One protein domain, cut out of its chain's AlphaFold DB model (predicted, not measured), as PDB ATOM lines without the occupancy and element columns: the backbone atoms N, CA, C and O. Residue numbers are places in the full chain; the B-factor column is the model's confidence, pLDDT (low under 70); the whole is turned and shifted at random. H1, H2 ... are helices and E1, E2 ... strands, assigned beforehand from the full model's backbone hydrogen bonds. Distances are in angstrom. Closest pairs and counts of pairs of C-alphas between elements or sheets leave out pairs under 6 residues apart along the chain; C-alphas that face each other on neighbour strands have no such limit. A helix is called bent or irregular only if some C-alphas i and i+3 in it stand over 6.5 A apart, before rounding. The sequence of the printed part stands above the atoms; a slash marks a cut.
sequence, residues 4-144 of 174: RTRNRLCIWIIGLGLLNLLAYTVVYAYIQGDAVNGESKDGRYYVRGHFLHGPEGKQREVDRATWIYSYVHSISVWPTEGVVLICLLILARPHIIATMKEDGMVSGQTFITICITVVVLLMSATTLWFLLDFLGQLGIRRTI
ATOM      1  N   ARG A   4     218.234 116.323 195.417       91.75
ATOM      2  CA  ARG A   4     218.235 117.638 196.084       91.75
ATOM      3  C   ARG A   4     218.713 118.732 195.136       91.75
ATOM      4  O   ARG A   4     218.097 119.790 195.064       91.75
ATOM      5  N   THR A   5     219.751 118.440 194.350       94.81
ATOM      6  CA  THR A   5     220.287 119.368 193.341       94.81
ATOM      7  C   THR A   5     219.249 119.683 192.266       94.81
ATOM      8  O   THR A   5     219.018 120.853 191.964       94.81
ATOM      9  N   ARG A   6     218.550 118.661 191.748       93.12
ATOM     10  CA  ARG A   6     217.463 118.854 190.774       93.12
ATOM     11  C   ARG A   6     216.363 119.763 191.315       93.12
ATOM     12  O   ARG A   6     215.949 120.690 190.633       93.12
ATOM     13  N   ASN A   7     215.893 119.493 192.532       95.94
ATOM     14  CA  ASN A   7     214.807 120.265 193.129       95.94
ATOM     15  C   ASN A   7     215.223 121.721 193.368       95.94
ATOM     16  O   ASN A   7     214.454 122.626 193.065       95.94
ATOM     17  N   ARG A   8     216.455 121.950 193.840       96.56
ATOM     18  CA  ARG A   8     217.006 123.299 194.010       96.56
ATOM     19  C   ARG A   8     217.052 124.056 192.681       96.56
ATOM     20  O   ARG A   8     216.652 125.212 192.639       96.56
ATOM     21  N   LEU A   9     217.490 123.402 191.604       97.50
ATOM     22  CA  LEU A   9     217.514 123.990 190.263       97.50
ATOM     23  C   LEU A   9     216.103 124.344 189.771       97.50
ATOM     24  O   LEU A   9     215.890 125.464 189.320       97.50
ATOM     25  N   CYS A  10     215.123 123.446 189.925       97.06
ATOM     26  CA  CYS A  10     213.728 123.739 189.578       97.06
ATOM     27  C   CYS A  10     213.177 124.947 190.350       97.06
ATOM     28  O   CYS A  10     212.525 125.791 189.750       97.06
ATOM     29  N   ILE A  11     213.456 125.057 191.653       97.75
ATOM     30  CA  ILE A  11     213.005 126.191 192.477       97.75
ATOM     31  C   ILE A  11     213.620 127.508 191.990       97.75
ATOM     32  O   ILE A  11     212.902 128.492 191.841       97.75
ATOM     33  N   TRP A  12     214.922 127.526 191.690       98.31
ATOM     34  CA  TRP A  12     215.577 128.713 191.131       98.31
ATOM     35  C   TRP A  12     214.985 129.126 189.788       98.31
ATOM     36  O   TRP A  12     214.709 130.302 189.579       98.31
ATOM     37  N   ILE A  13     214.754 128.161 188.900       98.00
ATOM     38  CA  ILE A  13     214.151 128.416 187.593       98.00
ATOM     39  C   ILE A  13     212.731 128.973 187.742       98.00
ATOM     40  O   ILE A  13     212.387 129.931 187.056       98.00
ATOM     41  N   ILE A  14     211.931 128.426 188.664       98.19
ATOM     42  CA  ILE A  14     210.601 128.963 188.979       98.19
ATOM     43  C   ILE A  14     210.718 130.411 189.459       98.19
ATOM     44  O   ILE A  14     210.021 131.276 188.942       98.19
ATOM     45  N   GLY A  15     211.629 130.694 190.395       98.12
ATOM     46  CA  GLY A  15     211.853 132.052 190.895       98.12
ATOM     47  C   GLY A  15     212.240 133.039 189.789       98.12
ATOM     48  O   GLY A  15     211.690 134.136 189.732       98.12
ATOM     49  N   LEU A  16     213.130 132.640 188.876       98.00
ATOM     50  CA  LEU A  16     213.529 133.463 187.730       98.00
ATOM     51  C   LEU A  16     212.378 133.690 186.742       98.00
ATOM     52  O   LEU A  16     212.214 134.805 186.255       98.00
ATOM     53  N   GLY A  17     211.569 132.666 186.463       97.94
ATOM     54  CA  GLY A  17     210.400 132.801 185.593       97.94
ATOM     55  C   GLY A  17     209.341 133.735 186.180       97.94
ATOM     56  O   GLY A  17     208.880 134.643 185.495       97.94
ATOM     57  N   LEU A  18     209.040 133.598 187.475       98.00
ATOM     58  CA  LEU A  18     208.121 134.503 188.176       98.00
ATOM     59  C   LEU A  18     208.645 135.943 188.213       98.00
ATOM     60  O   LEU A  18     207.866 136.885 188.080       98.00
ATOM     61  N   LEU A  19     209.960 136.131 188.360       98.12
ATOM     62  CA  LEU A  19     210.574 137.454 188.280       98.12
ATOM     63  C   LEU A  19     210.451 138.055 186.871       98.12
ATOM     64  O   LEU A  19     210.185 139.249 186.757       98.12
ATOM     65  N   ASN A  20     210.594 137.249 185.812       97.94
ATOM     66  CA  ASN A  20     210.358 137.690 184.434       97.94
ATOM     67  C   ASN A  20     208.899 138.131 184.230       97.94
ATOM     68  O   ASN A  20     208.659 139.215 183.709       97.94
ATOM     69  N   LEU A  21     207.927 137.352 184.714       97.06
ATOM     70  CA  LEU A  21     206.509 137.725 184.660       97.06
ATOM     71  C   LEU A  21     206.212 139.011 185.443       97.06
ATOM     72  O   LEU A  21     205.445 139.863 184.989       97.06
ATOM     73  N   LEU A  22     206.824 139.173 186.618       97.56
ATOM     74  CA  LEU A  22     206.688 140.385 187.419       97.56
ATOM     75  C   LEU A  22     207.275 141.596 186.685       97.56
ATOM     76  O   LEU A  22     206.620 142.633 186.602       97.56
ATOM     77  N   ALA A  23     208.476 141.456 186.118       97.12
ATOM     78  CA  ALA A  23     209.110 142.499 185.322       97.12
ATOM     79  C   ALA A  23     208.236 142.886 184.122       97.12
ATOM     80  O   ALA A  23     207.998 144.074 183.905       97.12
ATOM     81  N   TYR A  24     207.689 141.899 183.407       95.44
ATOM     82  CA  TYR A  24     206.734 142.118 182.326       95.44
ATOM     83  C   TYR A  24     205.512 142.902 182.807       95.44
ATOM     84  O   TYR A  24     205.148 143.905 182.204       95.44
ATOM     85  N   THR A  25     204.914 142.502 183.931       93.94
ATOM     86  CA  THR A  25     203.720 143.152 184.490       93.94
ATOM     87  C   THR A  25     203.983 144.613 184.862       93.94
ATOM     88  O   THR A  25     203.188 145.490 184.529       93.94
ATOM     89  N   VAL A  26     205.114 144.898 185.516       95.06
ATOM     90  CA  VAL A  26     205.508 146.265 185.895       95.06
ATOM     91  C   VAL A  26     205.760 147.126 184.658       95.06
ATOM     92  O   VAL A  26     205.274 148.253 184.583       95.06
ATOM     93  N   VAL A  27     206.480 146.593 183.667       93.56
ATOM     94  CA  VAL A  27     206.746 147.283 182.397       93.56
ATOM     95  C   VAL A  27     205.446 147.543 181.638       93.56
ATOM     96  O   VAL A  27     205.228 148.663 181.183       93.56
ATOM     97  N   TYR A  28     204.563 146.549 181.550       91.75
ATOM     98  CA  TYR A  28     203.255 146.661 180.910       91.75
ATOM     99  C   TYR A  28     202.404 147.751 181.569       91.75
ATOM    100  O   TYR A  28     201.797 148.569 180.880       91.75
ATOM    101  N   ALA A  29     202.395 147.814 182.904       90.69
ATOM    102  CA  ALA A  29     201.691 148.854 183.647       90.69
ATOM    103  C   ALA A  29     202.300 150.251 183.423       90.69
ATOM    104  O   ALA A  29     201.561 151.216 183.234       90.69
ATOM    105  N   TYR A  30     203.633 150.358 183.400       91.94
ATOM    106  CA  TYR A  30     204.345 151.621 183.181       91.94
ATOM    107  C   TYR A  30     204.148 152.174 181.761       91.94
ATOM    108  O   TYR A  30     203.852 153.355 181.589       91.94
ATOM    109  N   ILE A  31     204.267 151.315 180.743       90.81
ATOM    110  CA  ILE A  31     204.065 151.662 179.326       90.81
ATOM    111  C   ILE A  31     202.566 151.801 178.993       90.81
ATOM    112  O   ILE A  31     202.206 152.454 178.013       90.81
ATOM    113  N   GLN A  32     201.691 151.262 179.851       90.00
ATOM    114  CA  GLN A  32     200.234 151.191 179.687       90.00
ATOM    115  C   GLN A  32     199.797 150.296 178.518       90.00
ATOM    116  O   GLN A  32     198.758 150.526 177.897       90.00
ATOM    117  N   GLY A  33     200.583 149.263 178.225       90.56
ATOM    118  CA  GLY A  33     200.360 148.337 177.124       90.56
ATOM    119  C   GLY A  33     201.645 147.676 176.654       90.56
ATOM    120  O   GLY A  33     202.707 147.848 177.251       90.56
ATOM    121  N   ASP A  34     201.540 146.939 175.557       91.69
ATOM    122  CA  ASP A  34     202.674 146.322 174.882       91.69
ATOM    123  C   ASP A  34     202.559 146.435 173.359       91.69
ATOM    124  O   ASP A  34     201.521 146.788 172.788       91.69
ATOM    125  N   ALA A  35     203.681 146.177 172.696       93.06
ATOM    126  CA  ALA A  35     203.796 146.281 171.251       93.06
ATOM    127  C   ALA A  35     203.096 145.141 170.498       93.06
ATOM    128  O   ALA A  35     202.657 145.359 169.373       93.06
ATOM    129  N   VAL A  36     202.931 143.963 171.115       91.56
ATOM    130  CA  VAL A  36     202.178 142.843 170.517       91.56
ATOM    131  C   VAL A  36     200.728 143.234 170.267       91.56
ATOM    132  O   VAL A  36     200.171 142.919 169.220       91.56
ATOM    133  N   ASN A  37     200.108 143.933 171.219       90.25
ATOM    134  CA  ASN A  37     198.743 144.413 171.052       90.25
ATOM    135  C   ASN A  37     198.671 145.712 170.241       90.25
ATOM    136  O   ASN A  37     197.565 146.139 169.904       90.25
ATOM    137  N   GLY A  38     199.807 146.351 169.960       90.25
ATOM    138  CA  GLY A  38     199.919 147.583 169.191       90.25
ATOM    139  C   GLY A  38     200.206 147.354 167.706       90.25
ATOM    140  O   GLY A  38     199.885 146.309 167.145       90.25
ATOM    141  N   GLU A  39     200.792 148.359 167.055       91.00
ATOM    142  CA  GLU A  39     201.143 148.302 165.632       91.00
ATOM    143  C   GLU A  39     202.338 149.208 165.299       91.00
ATOM    144  O   GLU A  39     202.597 150.201 165.980       91.00
ATOM    145  N   SER A  40     203.056 148.876 164.227       92.25
ATOM    146  CA  SER A  40     204.059 149.738 163.595       92.25
ATOM    147  C   SER A  40     203.534 150.211 162.239       92.25
ATOM    148  O   SER A  40     203.344 149.397 161.333       92.25
ATOM    149  N   LYS A  41     203.314 151.520 162.077       90.44
ATOM    150  CA  LYS A  41     202.725 152.111 160.867       90.44
ATOM    151  C   LYS A  41     203.468 153.373 160.445       90.44
ATOM    152  O   LYS A  41     203.629 154.297 161.235       90.44
ATOM    153  N   ASP A  42     203.914 153.415 159.190       87.81
ATOM    154  CA  ASP A  42     204.586 154.574 158.582       87.81
ATOM    155  C   ASP A  42     205.778 155.110 159.407       87.81
ATOM    156  O   ASP A  42     205.990 156.315 159.520       87.81
ATOM    157  N   GLY A  43     206.545 154.207 160.032       87.94
ATOM    158  CA  GLY A  43     207.688 154.558 160.887       87.94
ATOM    159  C   GLY A  43     207.322 155.045 162.294       87.94
ATOM    160  O   GLY A  43     208.219 155.393 163.061       87.94
ATOM    161  N   ARG A  44     206.032 155.042 162.645       93.00
ATOM    162  CA  ARG A  44     205.519 155.315 163.991       93.00
ATOM    163  C   ARG A  44     205.154 154.019 164.696       93.00
ATOM    164  O   ARG A  44     204.707 153.059 164.067       93.00
ATOM    165  N   TYR A  45     205.356 154.003 166.007       94.44
ATOM    166  CA  TYR A  45     205.241 152.804 166.824       94.44
ATOM    167  C   TYR A  45     204.202 153.011 167.912       94.44
ATOM    168  O   TYR A  45     204.293 153.949 168.700       94.44
ATOM    169  N   TYR A  46     203.227 152.114 167.966       94.19
ATOM    170  CA  TYR A  46     202.120 152.187 168.903       94.19
ATOM    171  C   TYR A  46     202.126 150.962 169.809       94.19
ATOM    172  O   TYR A  46     202.317 149.837 169.349       94.19
ATOM    173  N   VAL A  47     201.894 151.187 171.098       93.62
ATOM    174  CA  VAL A  47     201.575 150.148 172.088       93.62
ATOM    175  C   VAL A  47     200.095 150.234 172.430       93.62
ATOM    176  O   VAL A  47     199.502 151.315 172.357       93.62
ATOM    177  N   ARG A  48     199.487 149.111 172.810       91.19
ATOM    178  CA  ARG A  48     198.089 149.077 173.257       91.19
ATOM    179  C   ARG A  48     197.966 148.240 174.517       91.19
ATOM    180  O   ARG A  48     198.588 147.188 174.630       91.19
ATOM    181  N   GLY A  49     197.160 148.703 175.465       85.38
ATOM    182  CA  GLY A  49     196.918 147.977 176.705       85.38
ATOM    183  C   GLY A  49     195.484 148.070 177.198       85.38
ATOM    184  O   GLY A  49     194.786 149.053 176.945       85.38
ATOM    185  N   HIS A  50     195.064 147.040 177.931       77.19
ATOM    186  CA  HIS A  50     193.696 146.896 178.448       77.19
ATOM    187  C   HIS A  50     193.541 147.333 179.913       77.19
ATOM    188  O   HIS A  50     192.426 147.462 180.406       77.19
ATOM    189  N   PHE A  51     194.650 147.572 180.619       62.97
ATOM    190  CA  PHE A  51     194.675 147.584 182.087       62.97
ATOM    191  C   PHE A  51     193.871 148.716 182.756       62.97
ATOM    192  O   PHE A  51     193.499 148.579 183.914       62.97
ATOM    193  N   LEU A  52     193.609 149.835 182.064       58.91
ATOM    194  CA  LEU A  52     193.024 151.039 182.685       58.91
ATOM    195  C   LEU A  52     191.928 151.745 181.861       58.91
ATOM    196  O   LEU A  52     191.361 152.722 182.339       58.91
ATOM    197  N   HIS A  53     191.610 151.295 180.640       57.94
ATOM    198  CA  HIS A  53     190.808 152.105 179.703       57.94
ATOM    199  C   HIS A  53     189.742 151.342 178.891       57.94
ATOM    200  O   HIS A  53     189.311 151.824 177.847       57.94
ATOM    201  N   GLY A  54     189.270 150.188 179.375       59.91
ATOM    202  CA  GLY A  54     188.194 149.417 178.734       59.91
ATOM    203  C   GLY A  54     188.676 148.375 177.709       59.91
ATOM    204  O   GLY A  54     189.878 148.264 177.452       59.91
ATOM    205  N   PRO A  55     187.752 147.577 177.136       62.31
ATOM    206  CA  PRO A  55     188.082 146.423 176.292       62.31
ATOM    207  C   PRO A  55     188.804 146.791 174.990       62.31
ATOM    208  O   PRO A  55     189.589 145.991 174.492       62.31
ATOM    209  N   GLU A  56     188.610 148.005 174.471       67.38
ATOM    210  CA  GLU A  56     189.278 148.467 173.245       67.38
ATOM    211  C   GLU A  56     190.750 148.852 173.476       67.38
ATOM    212  O   GLU A  56     191.557 148.803 172.546       67.38
ATOM    213  N   GLY A  57     191.120 149.157 174.728       69.56
ATOM    214  CA  GLY A  57     192.433 149.680 175.096       69.56
ATOM    215  C   GLY A  57     192.717 151.067 174.502       69.56
ATOM    216  O   GLY A  57     192.068 151.514 173.560       69.56
ATOM    217  N   LYS A  58     193.705 151.783 175.045       78.44
ATOM    218  CA  LYS A  58     194.207 153.019 174.415       78.44
ATOM    219  C   LYS A  58     195.490 152.715 173.660       78.44
ATOM    220  O   LYS A  58     196.406 152.121 174.228       78.44
ATOM    221  N   GLN A  59     195.548 153.129 172.398       86.25
ATOM    222  CA  GLN A  59     196.805 153.184 171.662       86.25
ATOM    223  C   GLN A  59     197.620 154.384 172.142       86.25
ATOM    224  O   GLN A  59     197.088 155.479 172.337       86.25
ATOM    225  N   ARG A  60     198.919 154.174 172.321       88.88
ATOM    226  CA  ARG A  60     199.875 155.211 172.694       88.88
ATOM    227  C   ARG A  60     201.080 155.127 171.777       88.88
ATOM    228  O   ARG A  60     201.638 154.049 171.596       88.88
ATOM    229  N   GLU A  61     201.483 156.264 171.225       94.06
ATOM    230  CA  GLU A  61     202.719 156.357 170.453       94.06
ATOM    231  C   GLU A  61     203.928 156.295 171.395       94.06
ATOM    232  O   GLU A  61     203.954 156.939 172.449       94.06
ATOM    233  N   VAL A  62     204.916 155.491 171.022       95.25
ATOM    234  CA  VAL A  62     206.189 155.324 171.724       95.25
ATOM    235  C   VAL A  62     207.331 155.398 170.720       95.25
ATOM    236  O   VAL A  62     207.138 155.284 169.510       95.25
ATOM    237  N   ASP A  63     208.549 155.574 171.214       96.31
ATOM    238  CA  ASP A  63     209.725 155.461 170.368       96.31
ATOM    239  C   ASP A  63     209.974 154.001 169.938       96.31
ATOM    240  O   ASP A  63     209.516 153.031 170.557       96.31
ATOM    241  N   ARG A  64     210.764 153.843 168.874       94.88
ATOM    242  CA  ARG A  64     211.106 152.541 168.295       94.88
ATOM    243  C   ARG A  64     211.768 151.589 169.292       94.88
ATOM    244  O   ARG A  64     211.515 150.387 169.231       94.88
ATOM    245  N   ALA A  65     212.648 152.092 170.158       95.56
ATOM    246  CA  ALA A  65     213.396 151.240 171.075       95.56
ATOM    247  C   ALA A  65     212.469 150.673 172.154       95.56
ATOM    248  O   ALA A  65     212.497 149.467 172.398       95.56
ATOM    249  N   THR A  66     211.584 151.503 172.712       96.12
ATOM    250  CA  THR A  66     210.535 151.067 173.645       96.12
ATOM    251  C   THR A  66     209.599 150.046 173.004       96.12
ATOM    252  O   THR A  66     209.278 149.024 173.617       96.12
ATOM    253  N   TRP A  67     209.201 150.269 171.750       96.25
ATOM    254  CA  TRP A  67     208.358 149.327 171.019       96.25
ATOM    255  C   TRP A  67     209.040 147.964 170.846       96.25
ATOM    256  O   TRP A  67     208.482 146.950 171.260       96.25
ATOM    257  N   ILE A  68     210.280 147.937 170.344       95.62
ATOM    258  CA  ILE A  68     211.063 146.698 170.179       95.62
ATOM    259  C   ILE A  68     211.249 145.986 171.521       95.62
ATOM    260  O   ILE A  68     211.025 144.780 171.611       95.62
ATOM    261  N   TYR A  69     211.645 146.722 172.560       96.62
ATOM    262  CA  TYR A  69     211.851 146.169 173.893       96.62
ATOM    263  C   TYR A  69     210.576 145.518 174.429       96.62
ATOM    264  O   TYR A  69     210.613 144.356 174.833       96.62
ATOM    265  N   SER A  70     209.446 146.230 174.392       95.81
ATOM    266  CA  SER A  70     208.177 145.693 174.888       95.81
ATOM    267  C   SER A  70     207.736 144.458 174.101       95.81
ATOM    268  O   SER A  70     207.299 143.489 174.711       95.81
ATOM    269  N   TYR A  71     207.949 144.427 172.780       95.88
ATOM    270  CA  TYR A  71     207.627 143.265 171.951       95.88
ATOM    271  C   TYR A  71     208.474 142.042 172.336       95.88
ATOM    272  O   TYR A  71     207.949 140.952 172.570       95.88
ATOM    273  N   VAL A  72     209.796 142.215 172.435       96.31
ATOM    274  CA  VAL A  72     210.720 141.136 172.818       96.31
ATOM    275  C   VAL A  72     210.427 140.638 174.235       96.31
ATOM    276  O   VAL A  72     210.484 139.434 174.484       96.31
ATOM    277  N   HIS A  73     210.060 141.533 175.153       95.88
ATOM    278  CA  HIS A  73     209.650 141.154 176.501       95.88
ATOM    279  C   HIS A  73     208.345 140.339 176.475       95.88
ATOM    280  O   HIS A  73     208.287 139.285 177.101       95.88
ATOM    281  N   SER A  74     207.336 140.729 175.686       95.81
ATOM    282  CA  SER A  74     206.122 139.915 175.508       95.81
ATOM    283  C   SER A  74     206.436 138.521 174.939       95.81
ATOM    284  O   SER A  74     205.834 137.535 175.360       95.81
ATOM    285  N   ILE A  75     207.407 138.403 174.018       95.81
ATOM    286  CA  ILE A  75     207.868 137.099 173.505       95.81
ATOM    287  C   ILE A  75     208.491 136.257 174.626       95.81
ATOM    288  O   ILE A  75     208.242 135.053 174.668       95.81
ATOM    289  N   SER A  76     209.282 136.851 175.528       96.94
ATOM    290  CA  SER A  76     210.011 136.114 176.575       96.94
ATOM    291  C   SER A  76     209.094 135.477 177.626       96.94
ATOM    292  O   SER A  76     209.456 134.459 178.224       96.94
ATOM    293  N   VAL A  77     207.891 136.023 177.826       96.62
ATOM    294  CA  VAL A  77     206.905 135.489 178.776       96.62
ATOM    295  C   VAL A  77     206.549 134.039 178.436       96.62
ATOM    296  O   VAL A  77     206.633 133.170 179.297       96.62
ATOM    297  N   TRP A  78     206.261 133.724 177.173       96.12
ATOM    298  CA  TRP A  78     205.837 132.377 176.764       96.12
ATOM    299  C   TRP A  78     206.826 131.244 177.102       96.12
ATOM    300  O   TRP A  78     206.424 130.286 177.771       96.12
ATOM    301  N   PRO A  79     208.111 131.295 176.694       95.69
ATOM    302  CA  PRO A  79     209.054 130.238 177.031       95.69
ATOM    303  C   PRO A  79     209.343 130.193 178.535       95.69
ATOM    304  O   PRO A  79     209.488 129.100 179.082       95.69
ATOM    305  N   THR A  80     209.399 131.341 179.221       97.38
ATOM    306  CA  THR A  80     209.651 131.365 180.672       97.38
ATOM    307  C   THR A  80     208.515 130.716 181.461       97.38
ATOM    308  O   THR A  80     208.786 129.823 182.265       97.38
ATOM    309  N   GLU A  81     207.256 131.040 181.161       97.25
ATOM    310  CA  GLU A  81     206.081 130.400 181.767       97.25
ATOM    311  C   GLU A  81     206.016 128.900 181.457       97.25
ATOM    312  O   GLU A  81     205.748 128.075 182.334       97.25
ATOM    313  N   GLY A  82     206.351 128.504 180.226       97.62
ATOM    314  CA  GLY A  82     206.459 127.092 179.864       97.62
ATOM    315  C   GLY A  82     207.458 126.330 180.730       97.62
ATOM    316  O   GLY A  82     207.157 125.245 181.234       97.62
ATOM    317  N   VAL A  83     208.636 126.908 180.951       97.94
ATOM    318  CA  VAL A  83     209.669 126.313 181.804       97.94
ATOM    319  C   VAL A  83     209.229 126.272 183.275       97.94
ATOM    320  O   VAL A  83     209.481 125.264 183.945       97.94
ATOM    321  N   VAL A  84     208.537 127.305 183.775       98.25
ATOM    322  CA  VAL A  84     207.953 127.327 185.130       98.25
ATOM    323  C   VAL A  84     206.981 126.161 185.309       98.25
ATOM    324  O   VAL A  84     207.142 125.368 186.241       98.25
ATOM    325  N   LEU A  85     206.030 125.985 184.387       98.06
ATOM    326  CA  LEU A  85     205.054 124.891 184.429       98.06
ATOM    327  C   LEU A  85     205.725 123.512 184.394       98.06
ATOM    328  O   LEU A  85     205.347 122.614 185.149       98.06
ATOM    329  N   ILE A  86     206.755 123.336 183.564       97.88
ATOM    330  CA  ILE A  86     207.527 122.087 183.510       97.88
ATOM    331  C   ILE A  86     208.236 121.828 184.844       97.88
ATOM    332  O   ILE A  86     208.203 120.704 185.348       97.88
ATOM    333  N   CYS A  87     208.851 122.847 185.450       98.00
ATOM    334  CA  CYS A  87     209.503 122.713 186.751       98.00
ATOM    335  C   CYS A  87     208.503 122.349 187.854       98.00
ATOM    336  O   CYS A  87     208.786 121.454 188.653       98.00
ATOM    337  N   LEU A  88     207.319 122.968 187.862       97.81
ATOM    338  CA  LEU A  88     206.235 122.623 188.783       97.81
ATOM    339  C   LEU A  88     205.787 121.165 188.602       97.81
ATOM    340  O   LEU A  88     205.693 120.433 189.588       97.81
ATOM    341  N   LEU A  89     205.610 120.695 187.363       96.50
ATOM    342  CA  LEU A  89     205.279 119.291 187.073       96.50
ATOM    343  C   LEU A  89     206.377 118.322 187.540       96.50
ATOM    344  O   LEU A  89     206.078 117.255 188.083       96.50
ATOM    345  N   ILE A  90     207.653 118.678 187.363       95.94
ATOM    346  CA  ILE A  90     208.789 117.865 187.822       95.94
ATOM    347  C   ILE A  90     208.820 117.774 189.351       95.94
ATOM    348  O   ILE A  90     209.084 116.694 189.885       95.94
ATOM    349  N   LEU A  91     208.546 118.875 190.055       96.38
ATOM    350  CA  LEU A  91     208.479 118.897 191.518       96.38
ATOM    351  C   LEU A  91     207.264 118.117 192.043       96.38
ATOM    352  O   LEU A  91     207.401 117.360 193.003       96.38
ATOM    353  N   ALA A  92     206.112 118.226 191.376       95.75
ATOM    354  CA  ALA A  92     204.878 117.522 191.731       95.75
ATOM    355  C   ALA A  92     204.897 116.020 191.384       95.75
ATOM    356  O   ALA A  92     204.090 115.251 191.911       95.75
ATOM    357  N   ARG A  93     205.831 115.574 190.530       94.12
ATOM    358  CA  ARG A  93     205.923 114.192 190.021       94.12
ATOM    359  C   ARG A  93     205.733 113.093 191.079       94.12
ATOM    360  O   ARG A  93     204.965 112.175 190.794       94.12
ATOM    361  N   PRO A  94     206.398 113.113 192.251       92.88
ATOM    362  CA  PRO A  94     206.252 112.042 193.238       92.88
ATOM    363  C   PRO A  94     204.823 111.932 193.780       92.88
ATOM    364  O   PRO A  94     204.324 110.825 193.942       92.88
ATOM    365  N   HIS A  95     204.160 113.070 194.004       91.94
ATOM    366  CA  HIS A  95     202.781 113.111 194.492       91.94
ATOM    367  C   HIS A  95     201.805 112.608 193.432       91.94
ATOM    368  O   HIS A  95     200.977 111.757 193.730       91.94
ATOM    369  N   ILE A  96     201.964 113.052 192.179       90.31
ATOM    370  CA  ILE A  96     201.130 112.594 191.057       90.31
ATOM    371  C   ILE A  96     201.218 111.070 190.914       90.31
ATOM    372  O   ILE A  96     200.192 110.398 190.842       90.31
ATOM    373  N   ILE A  97     202.435 110.514 190.928       90.62
ATOM    374  CA  ILE A  97     202.648 109.064 190.815       90.62
ATOM    375  C   ILE A  97     202.003 108.320 191.987       90.62
ATOM    376  O   ILE A  97     201.360 107.306 191.753       90.62
ATOM    377  N   ALA A  98     202.126 108.831 193.214       90.31
ATOM    378  CA  ALA A  98     201.523 108.202 194.387       90.31
ATOM    379  C   ALA A  98     199.983 108.212 194.355       90.31
ATOM    380  O   ALA A  98     199.352 107.295 194.868       90.31
ATOM    381  N   THR A  99     199.370 109.238 193.759       89.81
ATOM    382  CA  THR A  99     197.903 109.363 193.685       89.81
ATOM    383  C   THR A  99     197.261 108.606 192.521       89.81
ATOM    384  O   THR A  99     196.057 108.359 192.538       89.81
ATOM    385  N   MET A 100     198.032 108.238 191.496       87.06
ATOM    386  CA  MET A 100     197.505 107.532 190.329       87.06
ATOM    387  C   MET A 100     197.544 106.018 190.556       87.06
ATOM    388  O   MET A 100     198.616 105.426 190.619       87.06
ATOM    389  N   LYS A 101     196.362 105.394 190.659       75.19
ATOM    390  CA  LYS A 101     196.208 103.937 190.807       75.19
ATOM    391  C   LYS A 101     196.797 103.188 189.606       75.19
ATOM    392  O   LYS A 101     196.606 103.606 188.463       75.19
ATOM    393  N   GLU A 102     197.457 102.062 189.869       67.25
ATOM    394  CA  GLU A 102     198.094 101.225 188.839       67.25
ATOM    395  C   GLU A 102     197.088 100.603 187.848       67.25
ATOM    396  O   GLU A 102     197.446 100.366 186.698       67.25
ATOM    397  N   ASP A 103     195.815 100.456 188.239       68.12
ATOM    398  CA  ASP A 103     194.742  99.880 187.407       68.12
ATOM    399  C   ASP A 103     194.218 100.819 186.299       68.12
ATOM    400  O   ASP A 103     193.361 100.450 185.491       68.12
ATOM    401  N   GLY A 104     194.698 102.065 186.247       72.62
ATOM    402  CA  GLY A 104     194.298 103.036 185.232       72.62
ATOM    403  C   GLY A 104     194.909 102.759 183.852       72.62
ATOM    404  O   GLY A 104     196.040 102.297 183.718       72.62
ATOM    405  N   MET A 105     194.212 103.152 182.776       80.56
ATOM    406  CA  MET A 105     194.724 103.028 181.396       80.56
ATOM    407  C   MET A 105     196.043 103.792 181.137       80.56
ATOM    408  O   MET A 105     196.700 103.550 180.117       80.56
ATOM    409  N   VAL A 106     196.418 104.724 182.022       86.81
ATOM    410  CA  VAL A 106     197.570 105.623 181.889       86.81
ATOM    411  C   VAL A 106     198.369 105.644 183.193       86.81
ATOM    412  O   VAL A 106     197.845 106.027 184.233       86.81
ATOM    413  N   SER A 107     199.658 105.298 183.129       90.06
ATOM    414  CA  SER A 107     200.561 105.407 184.282       90.06
ATOM    415  C   SER A 107     200.874 106.866 184.623       90.06
ATOM    416  O   SER A 107     200.951 107.712 183.728       90.06
ATOM    417  N   GLY A 108     201.153 107.164 185.898       89.12
ATOM    418  CA  GLY A 108     201.487 108.529 186.324       89.12
ATOM    419  C   GLY A 108     202.692 109.132 185.603       89.12
ATOM    420  O   GLY A 108     202.684 110.305 185.236       89.12
ATOM    421  N   GLN A 109     203.696 108.317 185.271       90.56
ATOM    422  CA  GLN A 109     204.816 108.773 184.447       90.56
ATOM    423  C   GLN A 109     204.396 109.126 183.011       90.56
ATOM    424  O   GLN A 109     204.896 110.105 182.449       90.56
ATOM    425  N   THR A 110     203.475 108.360 182.417       90.94
ATOM    426  CA  THR A 110     202.933 108.669 181.084       90.94
ATOM    427  C   THR A 110     202.140 109.968 181.117       90.94
ATOM    428  O   THR A 110     202.337 110.810 180.246       90.94
ATOM    429  N   PHE A 111     201.308 110.159 182.140       91.69
ATOM    430  CA  PHE A 111     200.522 111.377 182.319       91.69
ATOM    431  C   PHE A 111     201.409 112.626 182.391       91.69
ATOM    432  O   PHE A 111     201.248 113.539 181.586       91.69
ATOM    433  N   ILE A 112     202.428 112.623 183.256       93.38
ATOM    434  CA  ILE A 112     203.372 113.748 183.381       93.38
ATOM    435  C   ILE A 112     204.079 114.031 182.052       93.38
ATOM    436  O   ILE A 112     204.237 115.187 181.667       93.38
ATOM    437  N   THR A 113     204.481 112.981 181.329       94.25
ATOM    438  CA  THR A 113     205.135 113.133 180.021       94.25
ATOM    439  C   THR A 113     204.204 113.806 179.014       94.25
ATOM    440  O   THR A 113     204.645 114.684 178.277       94.25
ATOM    441  N   ILE A 114     202.918 113.439 178.999       94.81
ATOM    442  CA  ILE A 114     201.907 114.073 178.142       94.81
ATOM    443  C   ILE A 114     201.758 115.551 178.510       94.81
ATOM    444  O   ILE A 114     201.845 116.389 177.619       94.81
ATOM    445  N   CYS A 115     201.617 115.885 179.796       95.38
ATOM    446  CA  CYS A 115     201.497 117.274 180.246       95.38
ATOM    447  C   CYS A 115     202.713 118.118 179.841       95.38
ATOM    448  O   CYS A 115     202.542 119.177 179.244       95.38
ATOM    449  N   ILE A 116     203.935 117.630 180.093       96.62
ATOM    450  CA  ILE A 116     205.171 118.312 179.673       96.62
ATOM    451  C   ILE A 116     205.187 118.501 178.156       96.62
ATOM    452  O   ILE A 116     205.494 119.587 177.680       96.62
ATOM    453  N   THR A 117     204.822 117.465 177.394       94.88
ATOM    454  CA  THR A 117     204.781 117.539 175.928       94.88
ATOM    455  C   THR A 117     203.808 118.622 175.469       94.88
ATOM    456  O   THR A 117     204.186 119.469 174.672       94.88
ATOM    457  N   VAL A 118     202.585 118.651 176.003       95.31
ATOM    458  CA  VAL A 118     201.582 119.672 175.662       95.31
ATOM    459  C   VAL A 118     202.083 121.077 176.000       95.31
ATOM    460  O   VAL A 118     201.980 121.962 175.155       95.31
ATOM    461  N   VAL A 119     202.681 121.280 177.179       96.25
ATOM    462  CA  VAL A 119     203.244 122.583 177.569       96.25
ATOM    463  C   VAL A 119     204.341 123.019 176.600       96.25
ATOM    464  O   VAL A 119     204.276 124.125 176.076       96.25
ATOM    465  N   VAL A 120     205.315 122.152 176.304       95.81
ATOM    466  CA  VAL A 120     206.404 122.470 175.362       95.81
ATOM    467  C   VAL A 120     205.846 122.856 173.996       95.81
ATOM    468  O   VAL A 120     206.272 123.849 173.414       95.81
ATOM    469  N   LEU A 121     204.882 122.087 173.495       93.81
ATOM    470  CA  LEU A 121     204.283 122.301 172.187       93.81
ATOM    471  C   LEU A 121     203.519 123.627 172.105       93.81
ATOM    472  O   LEU A 121     203.745 124.398 171.174       93.81
ATOM    473  N   LEU A 122     202.653 123.905 173.083       94.00
ATOM    474  CA  LEU A 122     201.865 125.137 173.117       94.00
ATOM    475  C   LEU A 122     202.759 126.366 173.275       94.00
ATOM    476  O   LEU A 122     202.637 127.302 172.492       94.00
ATOM    477  N   MET A 123     203.698 126.335 174.223       95.06
ATOM    478  CA  MET A 123     204.576 127.476 174.496       95.06
ATOM    479  C   MET A 123     205.542 127.741 173.342       95.06
ATOM    480  O   MET A 123     205.814 128.892 173.017       95.06
ATOM    481  N   SER A 124     206.022 126.695 172.661       93.25
ATOM    482  CA  SER A 124     206.839 126.867 171.452       93.25
ATOM    483  C   SER A 124     206.020 127.453 170.302       93.25
ATOM    484  O   SER A 124     206.509 128.327 169.592       93.25
ATOM    485  N   ALA A 125     204.773 127.002 170.120       92.75
ATOM    486  CA  ALA A 125     203.893 127.510 169.073       92.75
ATOM    487  C   ALA A 125     203.526 128.987 169.290       92.75
ATOM    488  O   ALA A 125     203.594 129.765 168.339       92.75
ATOM    489  N   THR A 126     203.195 129.395 170.520       92.00
ATOM    490  CA  THR A 126     202.902 130.803 170.844       92.00
ATOM    491  C   THR A 126     204.140 131.684 170.713       92.00
ATOM    492  O   THR A 126     204.068 132.734 170.080       92.00
ATOM    493  N   THR A 127     205.296 131.225 171.209       94.62
ATOM    494  CA  THR A 127     206.581 131.929 171.038       94.62
ATOM    495  C   THR A 127     206.896 132.137 169.558       94.62
ATOM    496  O   THR A 127     207.241 133.243 169.146       94.62
ATOM    497  N   LEU A 128     206.750 131.089 168.739       93.88
ATOM    498  CA  LEU A 128     207.002 131.161 167.302       93.88
ATOM    499  C   LEU A 128     206.019 132.101 166.603       93.88
ATOM    500  O   LEU A 128     206.438 132.872 165.746       93.88
ATOM    501  N   TRP A 129     204.735 132.064 166.965       92.00
ATOM    502  CA  TRP A 129     203.754 133.005 166.430       92.00
ATOM    503  C   TRP A 129     204.185 134.442 166.726       92.00
ATOM    504  O   TRP A 129     204.349 135.218 165.788       92.00
ATOM    505  N   PHE A 130     204.444 134.791 167.988       92.88
ATOM    506  CA  PHE A 130     204.825 136.157 168.355       92.88
ATOM    507  C   PHE A 130     206.125 136.589 167.664       92.88
ATOM    508  O   PHE A 130     206.233 137.719 167.201       92.88
ATOM    509  N   LEU A 131     207.091 135.679 167.525       93.19
ATOM    510  CA  LEU A 131     208.327 135.946 166.795       93.19
ATOM    511  C   LEU A 131     208.065 136.237 165.309       93.19
ATOM    512  O   LEU A 131     208.639 137.171 164.753       93.19
ATOM    513  N   LEU A 132     207.200 135.460 164.656       91.38
ATOM    514  CA  LEU A 132     206.840 135.675 163.252       91.38
ATOM    515  C   LEU A 132     206.045 136.970 163.051       91.38
ATOM    516  O   LEU A 132     206.243 137.647 162.040       91.38
ATOM    517  N   ASP A 133     205.171 137.325 163.995       91.94
ATOM    518  CA  ASP A 133     204.464 138.604 163.953       91.94
ATOM    519  C   ASP A 133     205.441 139.775 164.101       91.94
ATOM    520  O   ASP A 133     205.451 140.663 163.249       91.94
ATOM    521  N   PHE A 134     206.355 139.709 165.073       92.19
ATOM    522  CA  PHE A 134     207.412 140.700 165.273       92.19
ATOM    523  C   PHE A 134     208.253 140.933 164.012       92.19
ATOM    524  O   PHE A 134     208.434 142.070 163.575       92.19
ATOM    525  N   LEU A 135     208.731 139.854 163.382       91.25
ATOM    526  CA  LEU A 135     209.496 139.936 162.132       91.25
ATOM    527  C   LEU A 135     208.665 140.556 160.999       91.25
ATOM    528  O   LEU A 135     209.184 141.355 160.216       91.25
ATOM    529  N   GLY A 136     207.370 140.232 160.940       88.50
ATOM    530  CA  GLY A 136     206.432 140.835 160.001       88.50
ATOM    531  C   GLY A 136     206.282 142.344 160.203       88.50
ATOM    532  O   GLY A 136     206.330 143.090 159.227       88.50
ATOM    533  N   GLN A 137     206.168 142.799 161.451       88.31
ATOM    534  CA  GLN A 137     206.054 144.222 161.789       88.31
ATOM    535  C   GLN A 137     207.349 145.011 161.535       88.31
ATOM    536  O   GLN A 137     207.298 146.207 161.257       88.31
ATOM    537  N   LEU A 138     208.509 144.348 161.542       87.81
ATOM    538  CA  LEU A 138     209.790 144.947 161.144       87.81
ATOM    539  C   LEU A 138     209.997 145.035 159.622       87.81
ATOM    540  O   LEU A 138     211.034 145.525 159.175       87.81
ATOM    541  N   GLY A 139     209.044 144.565 158.811       82.12
ATOM    542  CA  GLY A 139     209.151 144.583 157.351       82.12
ATOM    543  C   GLY A 139     210.077 143.505 156.779       82.12
ATOM    544  O   GLY A 139     210.424 143.553 155.596       82.12
ATOM    545  N   ILE A 140     210.462 142.505 157.578       79.12
ATOM    546  CA  ILE A 140     211.219 141.349 157.095       79.12
ATOM    547  C   ILE A 140     210.230 140.462 156.322       79.12
ATOM    548  O   ILE A 140     209.373 139.797 156.902       79.12
ATOM    549  N   ARG A 141     210.295 140.548 154.983       60.75
ATOM    550  CA  ARG A 141     209.350 139.975 154.004       60.75
ATOM    551  C   ARG A 141     208.838 138.585 154.417       60.75
ATOM    552  O   ARG A 141     209.595 137.614 154.437       60.75
ATOM    553  N   ARG A 142     207.525 138.488 154.667       58.59
ATOM    554  CA  ARG A 142     206.800 137.233 154.919       58.59
ATOM    555  C   ARG A 142     206.950 136.295 153.721       58.59
ATOM    556  O   ARG A 142     206.276 136.456 152.708       58.59
ATOM    557  N   THR A 143     207.788 135.277 153.861       50.62
ATOM    558  CA  THR A 143     207.627 134.032 153.116       50.62
ATOM    559  C   THR A 143     207.222 132.946 154.110       50.62
ATOM    560  O   THR A 143     208.002 132.548 154.962       50.62
ATOM    561  N   ILE A 144     205.980 132.476 153.940       53.88
ATOM    562  CA  ILE A 144     205.503 131.094 154.138       53.88
ATOM    563  C   ILE A 144     204.499 130.845 155.294       53.88
ATOM    564  O   ILE A 144     204.727 131.234 156.440       53.88
TER     565      ILE A 144
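AT A GLANCE: This is residues 4 to 144 of the 174 residues of an uncharacterized protein of Phycisphaerae bacterium (UniProt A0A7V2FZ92). A small, strongly twisted sheet caps one end of three long helices side by side, H2 between H1 and H3. The 141 printed residues, mostly helix, run H1 E1 E2 E3 H2 H3; the sheet, E1 - E2 - E3, is antiparallel. The whole is loose, radius of gyration of the C-alphas 19.2 A, spanning 62 by 35 by 31 A.

IN THESE COORDINATES: Find the meander, antiparallel neighbours in a row: E1, residues 34 to 41, E2, 44 to 49, E3, 58 to 62. H2, residues 64 to 99, 51.8 A, is irregular: C-alphas 91 and 94 are 7.4 A apart. H1, residues 4 to 31, 40.5 A, begins at C-alpha 4 (218.235, 117.638, 196.084); H3, residues 108 to 137, 43.6 A, ends at C-alpha 137 (206.054, 144.222, 161.789).

HOW THE PARTS SIT: In hairpin E1-E2, N 39 and O 46 are 3.1 A apart; in hairpin E2-E3, N 47 and O 60, 2.9 A. Two layers: the helices are on one face of the sheet. H2 touches H1 (closest C-alphas Ile 14 and Val 84, 5.0 A) and H3 (Ile 97 and Gly 108, 4.7 A). In H2, 28 of 32 O i to N i+4 pairs are within hydrogen-bond range.

THE WHOLE: The farthest C-alphas, Asp 42 and Asp 103, are 62.6 A apart. The printed part has no cut; pLDDT is under 70 at residues 51 to 57, 102 to 103 and 141 to 144.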